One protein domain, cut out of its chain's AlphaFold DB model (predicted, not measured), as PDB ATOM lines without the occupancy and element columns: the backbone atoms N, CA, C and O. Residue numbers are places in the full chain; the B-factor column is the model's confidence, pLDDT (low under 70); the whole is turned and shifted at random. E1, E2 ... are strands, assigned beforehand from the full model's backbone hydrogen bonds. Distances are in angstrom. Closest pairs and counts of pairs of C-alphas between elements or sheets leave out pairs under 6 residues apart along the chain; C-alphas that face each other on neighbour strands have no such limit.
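What this domain is: This is residues 2 to 54 of the 94 residues of an uncharacterized protein of Papilio polytes (UniProt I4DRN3). A long hairpin of E2 and E3 makes an arm that meets a small sheet, E4 - E1 - E5, at a bend. The 53 printed residues, 26 of them, under half, in named elements, are all strand by class: E1 to E5 in chain order, the sheet mixed. The whole is only just loose, close to extended: radius of gyration of the C-alphas 14.7 A, spans 45 by 22 by 18 A.

Where its parts are: E1, residues 4 to 7, begins at C-alpha 4 (59.848, 33.231, 79.341). From first to last C-alpha, E2, residues 11 to 18, measures 21.4 A and E3, residues 21 to 28, 20.3 A. E4 is residues 31 to 33; E5, residues 48 to 50, ends at C-alpha 50 (61.878, 30.555, 71.365).

How they stand to each other: E1 is antiparallel to E4, N 7 to O 31 being 2.7 A, and parallel to E5, N 6 to O 49 being 2.8 A. In the antiparallel hairpin, N 13 to O 26 is 2.8 A. E3 runs on into E4 at 83 degrees.

The domain as a whole: The farthest C-alphas, Thr 20 and Asn 41, are 45.5 A apart. The printed part has no cut; link E4 to E5 is long. Confidence is under 70 at residues 19 to 20, 40 and 52 to 54.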
ATOM      1  N   ASN A   2      65.677  35.909  84.382       77.38
ATOM      2  CA  ASN A   2      64.237  35.729  84.234       77.38
ATOM      3  C   ASN A   2      63.927  35.667  82.740       77.38
ATOM      4  O   ASN A   2      64.164  36.651  82.038       77.38
ATOM      5  N   THR A   3      63.458  34.530  82.248       85.94
ATOM      6  CA  THR A   3      63.174  34.308  80.826       85.94
ATOM      7  C   THR A   3      61.847  33.587  80.696       85.94
ATOM      8  O   THR A   3      61.591  32.660  81.461       85.94
ATOM      9  N   SER A   4      61.028  33.998  79.734       88.88
ATOM     10  CA  SER A   4      59.848  33.231  79.341       88.88
ATOM     11  C   SER A   4      60.236  32.232  78.253       88.88
ATOM     12  O   SER A   4      61.186  32.462  77.507       88.88
ATOM     13  N   TYR A   5      59.541  31.109  78.175       88.75
ATOM     14  CA  TYR A   5      59.624  30.177  77.061       88.75
ATOM     15  C   TYR A   5      58.486  30.490  76.095       88.75
ATOM     16  O   TYR A   5      57.362  30.732  76.527       88.75
ATOM     17  N   ARG A   6      58.766  30.531  74.797       91.00
ATOM     18  CA  ARG A   6      57.783  30.825  73.753       91.00
ATOM     19  C   ARG A   6      57.937  29.823  72.622       91.00
ATOM     20  O   ARG A   6      59.051  29.473  72.273       91.00
ATOM     21  N   CYS A   7      56.838  29.357  72.055       89.50
ATOM     22  CA  CYS A   7      56.841  28.472  70.908       89.50
ATOM     23  C   CYS A   7      55.715  28.861  69.955       89.50
ATOM     24  O   CYS A   7      54.544  28.580  70.202       89.50
ATOM     25  N   ALA A   8      56.069  29.544  68.869       87.19
ATOM     26  CA  ALA A   8      55.130  29.912  67.817       87.19
ATOM     27  C   ALA A   8      54.748  28.722  66.923       87.19
ATOM     28  O   ALA A   8      53.670  28.741  66.335       87.19
ATOM     29  N   ALA A   9      55.621  27.716  66.815       86.00
ATOM     30  CA  ALA A   9      55.377  26.514  66.028       86.00
ATOM     31  C   ALA A   9      54.379  25.575  66.724       86.00
ATOM     32  O   ALA A   9      54.377  25.460  67.950       86.00
ATOM     33  N   ASP A  10      53.569  24.872  65.932       86.19
ATOM     34  CA  ASP A  10      52.639  23.874  66.453       86.19
ATOM     35  C   ASP A  10      53.410  22.671  67.006       86.19
ATOM     36  O   ASP A  10      54.192  22.029  66.299       86.19
ATOM     37  N   THR A  11      53.173  22.348  68.275       83.19
ATOM     38  CA  THR A  11      53.789  21.202  68.953       83.19
ATOM     39  C   THR A  11      52.719  20.207  69.377       83.19
ATOM     40  O   THR A  11      51.688  20.575  69.937       83.19
ATOM     41  N   GLN A  12      52.938  18.928  69.073       88.69
ATOM     42  CA  GLN A  12      52.023  17.849  69.441       88.69
ATOM     43  C   GLN A  12      52.607  17.067  70.611       88.69
ATOM     44  O   GLN A  12      53.699  16.509  70.515       88.69
ATOM     45  N   LEU A  13      51.869  17.025  71.714       86.25
ATOM     46  CA  LEU A  13      52.192  16.249  72.895       86.25
ATOM     47  C   LEU A  13      51.247  15.052  72.978       86.25
ATOM     48  O   LEU A  13      50.050  15.192  73.228       86.25
ATOM     49  N   ASN A  14      51.800  13.862  72.786       89.25
ATOM     50  CA  ASN A  14      51.045  12.621  72.880       89.25
ATOM     51  C   ASN A  14      51.000  12.180  74.344       89.25
ATOM     52  O   ASN A  14      52.015  11.759  74.896       89.25
ATOM     53  N   LEU A  15      49.830  12.269  74.974       87.81
ATOM     54  CA  LEU A  15      49.602  11.705  76.298       87.81
ATOM     55  C   LEU A  15      49.320  10.218  76.173       87.81
ATOM     56  O   LEU A  15      48.412   9.793  75.455       87.81
ATOM     57  N   THR A  16      50.073   9.430  76.919       88.12
ATOM     58  CA  THR A  16      49.898   7.988  77.022       88.12
ATOM     59  C   THR A  16      49.178   7.644  78.327       88.12
ATOM     60  O   THR A  16      49.486   8.214  79.372       88.12
ATOM     61  N   ALA A  17      48.187   6.745  78.277       74.12
ATOM     62  CA  ALA A  17      47.513   6.240  79.487       74.12
ATOM     63  C   ALA A  17      48.186   4.982  80.058       74.12
ATOM     64  O   ALA A  17      48.056   4.703  81.241       74.12
ATOM     65  N   GLU A  18      48.931   4.256  79.222       77.56
ATOM     66  CA  GLU A  18      49.710   3.059  79.553       77.56
ATOM     67  C   GLU A  18      50.989   3.085  78.690       77.56
ATOM     68  O   GLU A  18      51.052   3.833  77.712       77.56
ATOM     69  N   VAL A  19      51.989   2.247  78.992       68.50
ATOM     70  CA  VAL A  19      53.312   2.204  78.322       68.50
ATOM     71  C   VAL A  19      53.232   2.170  76.781       68.50
ATOM     72  O   VAL A  19      54.162   2.608  76.108       68.50
ATOM     73  N   THR A  20      52.126   1.690  76.208       68.62
ATOM     74  CA  THR A  20      51.976   1.462  74.762       68.62
ATOM     75  C   THR A  20      50.720   2.055  74.115       68.62
ATOM     76  O   THR A  20      50.552   1.879  72.910       68.62
ATOM     77  N   SER A  21      49.849   2.778  74.836       71.56
ATOM     78  CA  SER A  21      48.637   3.371  74.235       71.56
ATOM     79  C   SER A  21      48.572   4.891  74.396       71.56
ATOM     80  O   SER A  21      48.629   5.427  75.506       71.56
ATOM     81  N   VAL A  22      48.454   5.594  73.262       77.44
ATOM     82  CA  VAL A  22      48.170   7.035  73.223       77.44
ATOM     83  C   VAL A  22      46.706   7.229  73.595       77.44
ATOM     84  O   VAL A  22      45.816   6.739  72.904       77.44
ATOM     85  N   ALA A  23      46.465   7.933  74.693       82.94
ATOM     86  CA  ALA A  23      45.132   8.219  75.202       82.94
ATOM     87  C   ALA A  23      44.565   9.521  74.636       82.94
ATOM     88  O   ALA A  23      43.370   9.610  74.369       82.94
ATOM     89  N   ALA A  24      45.421  10.528  74.449       86.00
ATOM     90  CA  ALA A  24      45.043  11.818  73.889       86.00
ATOM     91  C   ALA A  24      46.255  12.520  73.272       86.00
ATOM     92  O   ALA A  24      47.389  12.317  73.695       86.00
ATOM     93  N   THR A  25      46.016  13.382  72.291       86.88
ATOM     94  CA  THR A  25      47.044  14.223  71.668       86.88
ATOM     95  C   THR A  25      46.705  15.685  71.925       86.88
ATOM     96  O   THR A  25      45.633  16.144  71.532       86.88
ATOM     97  N   LEU A  26      47.598  16.417  72.586       89.50
ATOM     98  CA  LEU A  26      47.472  17.857  72.792       89.50
ATOM     99  C   LEU A  26      48.271  18.597  71.731       89.50
ATOM    100  O   LEU A  26      49.476  18.415  71.610       89.50
ATOM    101  N   THR A  27      47.602  19.463  70.987       89.94
ATOM    102  CA  THR A  27      48.234  20.377  70.035       89.94
ATOM    103  C   THR A  27      48.363  21.746  70.686       89.94
ATOM    104  O   THR A  27      47.355  22.397  70.968       89.94
ATOM    105  N   LEU A  28      49.591  22.178  70.940       89.62
ATOM    106  CA  LEU A  28      49.909  23.482  71.507       89.62
ATOM    107  C   LEU A  28      50.369  24.399  70.370       89.62
ATOM    108  O   LEU A  28      51.357  24.106  69.698       89.62
ATOM    109  N   SER A  29      49.646  25.498  70.166       89.69
ATOM    110  CA  SER A  29      49.961  26.543  69.188       89.69
ATOM    111  C   SER A  29      50.210  27.856  69.926       89.69
ATOM    112  O   SER A  29      49.514  28.164  70.894       89.69
ATOM    113  N   GLN A  30      51.223  28.619  69.503       90.25
ATOM    114  CA  GLN A  30      51.580  29.914  70.108       90.25
ATOM    115  C   GLN A  30      51.749  29.873  71.641       90.25
ATOM    116  O   GLN A  30      51.292  30.760  72.363       90.25
ATOM    117  N   LEU A  31      52.419  28.838  72.146       90.12
ATOM    118  CA  LEU A  31      52.684  28.661  73.571       90.12
ATOM    119  C   LEU A  31      53.590  29.793  74.081       90.12
ATOM    120  O   LEU A  31      54.616  30.083  73.472       90.12
ATOM    121  N   GLN A  32      53.264  30.405  75.219       90.56
ATOM    122  CA  GLN A  32      54.199  31.263  75.944       90.56
ATOM    123  C   GLN A  32      53.995  31.104  77.452       90.56
ATOM    124  O   GLN A  32      52.901  31.333  77.961       90.56
ATOM    125  N   GLU A  33      55.051  30.716  78.165       89.06
ATOM    126  CA  GLU A  33      55.004  30.396  79.589       89.06
ATOM    127  C   GLU A  33      56.213  30.948  80.353       89.06
ATOM    128  O   GLU A  33      57.306  31.122  79.817       89.06
ATOM    129  N   GLU A  34      56.022  31.249  81.633       88.50
ATOM    130  CA  GLU A  34      57.079  31.723  82.523       88.50
ATOM    131  C   GLU A  34      56.797  31.212  83.936       88.50
ATOM    132  O   GLU A  34      55.779  31.553  84.537       88.50
ATOM    133  N   ALA A  35      57.691  30.374  84.461       85.00
ATOM    134  CA  ALA A  35      57.562  29.767  85.782       85.00
ATOM    135  C   ALA A  35      58.605  30.329  86.758       85.00
ATOM    136  O   ALA A  35      59.678  30.772  86.357       85.00
ATOM    137  N   PHE A  36      58.292  30.289  88.059       84.88
ATOM    138  CA  PHE A  36      59.211  30.654  89.152       84.88
ATOM    139  C   PHE A  36      59.820  32.068  89.055       84.88
ATOM    140  O   PHE A  36      60.965  32.301  89.451       84.88
ATOM    141  N   ARG A  37      59.050  33.042  88.554       79.06
ATOM    142  CA  ARG A  37      59.492  34.437  88.448       79.06
ATOM    143  C   ARG A  37      59.752  35.053  89.827       79.06
ATOM    144  O   ARG A  37      58.860  35.116  90.666       79.06
ATOM    145  N   THR A  38      60.952  35.595  90.027       77.19
ATOM    146  CA  THR A  38      61.380  36.197  91.306       77.19
ATOM    147  C   THR A  38      61.121  37.702  91.418       77.19
ATOM    148  O   THR A  38      61.155  38.247  92.516       77.19
ATOM    149  N   GLN A  39      60.859  38.390  90.303       71.88
ATOM    150  CA  GLN A  39      60.614  39.836  90.247       71.88
ATOM    151  C   GLN A  39      59.207  40.093  89.698       71.88
ATOM    152  O   GLN A  39      58.931  39.830  88.528       71.88
ATOM    153  N   HIS A  40      58.296  40.585  90.537       69.94
ATOM    154  CA  HIS A  40      56.898  40.841  90.176       69.94
ATOM    155  C   HIS A  40      56.660  42.338  89.943       69.94
ATOM    156  O   HIS A  40      55.817  42.947  90.586       69.94
ATOM    157  N   ASN A  41      57.438  42.951  89.050       70.44
ATOM    158  CA  ASN A  41      57.284  44.384  88.791       70.44
ATOM    159  C   ASN A  41      56.141  44.662  87.803       70.44
ATOM    160  O   ASN A  41      55.427  45.641  87.983       70.44
ATOM    161  N   ASN A  42      55.901  43.768  86.829       72.94
ATOM    162  CA  ASN A  42      54.884  43.937  85.782       72.94
ATOM    163  C   ASN A  42      54.120  42.621  85.504       72.94
ATOM    164  O   ASN A  42      54.671  41.528  85.651       72.94
ATOM    165  N   ASN A  43      52.873  42.709  85.023       79.00
ATOM    166  CA  ASN A  43      52.054  41.551  84.609       79.00
ATOM    167  C   ASN A  43      52.384  41.038  83.186       79.00
ATOM    168  O   ASN A  43      51.547  40.433  82.526       79.00
ATOM    169  N   SER A  44      53.590  41.326  82.692       83.81
ATOM    170  CA  SER A  44      54.078  40.944  81.364       83.81
ATOM    171  C   SER A  44      55.092  39.805  81.452       83.81
ATOM    172  O   SER A  44      55.763  39.647  82.475       83.81
ATOM    173  N   PHE A  45      55.241  39.056  80.360       85.06
ATOM    174  CA  PHE A  45      56.296  38.056  80.226       85.06
ATOM    175  C   PHE A  45      57.684  38.705  80.130       85.06
ATOM    176  O   PHE A  45      57.837  39.797  79.576       85.06
ATOM    177  N   SER A  46      58.700  38.027  80.659       86.38
ATOM    178  CA  SER A  46      60.109  38.387  80.489       86.38
ATOM    179  C   SER A  46      60.622  38.000  79.097       86.38
ATOM    180  O   SER A  46      59.894  37.415  78.294       86.38
ATOM    181  N   SER A  47      61.888  38.309  78.806       87.25
ATOM    182  CA  SER A  47      62.542  37.993  77.528       87.25
ATOM    183  C   SER A  47      62.288  36.540  77.109       87.25
ATOM    184  O   SER A  47      62.578  35.617  77.876       87.25
ATOM    185  N   ALA A  48      61.705  36.363  75.922       85.50
ATOM    186  CA  ALA A  48      61.258  35.073  75.424       85.50
ATOM    187  C   ALA A  48      62.411  34.281  74.795       85.50
ATOM    188  O   ALA A  48      63.158  34.786  73.953       85.50
ATOM    189  N   ARG A  49      62.535  33.019  75.195       86.00
ATOM    190  CA  ARG A  49      63.343  31.990  74.551       86.00
ATOM    191  C   ARG A  49      62.433  31.190  73.642       86.00
ATOM    192  O   ARG A  49      61.523  30.523  74.126       86.00
ATOM    193  N   GLU A  50      62.674  31.286  72.344       85.88
ATOM    194  CA  GLU A  50      61.878  30.555  71.365       85.88
ATOM    195  C   GLU A  50      62.208  29.051  71.424       85.88
ATOM    196  O   GLU A  50      63.371  28.667  71.592       85.88
ATOM    197  N   CYS A  51      61.212  28.183  71.276       82.69
ATOM    198  CA  CYS A  51      61.412  26.752  71.108       82.69
ATOM    199  C   CYS A  51      62.219  26.507  69.828       82.69
ATOM    200  O   CYS A  51      61.963  27.111  68.787       82.69
ATOM    201  N   GLY A  52      63.259  25.678  69.908       69.75
ATOM    202  CA  GLY A  52      64.184  25.503  68.784       69.75
ATOM    203  C   GLY A  52      65.053  26.732  68.488       69.75
ATOM    204  O   GLY A  52      65.706  26.770  67.445       69.75
ATOM    205  N   SER A  53      65.091  27.730  69.385       61.78
ATOM    206  CA  SER A  53      66.110  28.778  69.315       61.78
ATOM    207  C   SER A  53      67.513  28.159  69.375       61.78
ATOM    208  O   SER A  53      67.711  27.125  70.017       61.78
ATOM    209  N   PRO A  54      68.481  28.763  68.668       54.59
ATOM    210  CA  PRO A  54      69.799  28.211  68.421       54.59
ATOM    211  C   PRO A  54      70.702  28.194  69.645       54.59
ATOM    212  O   PRO A  54      71.756  28.817  69.646       54.59
TER     213      PRO A  54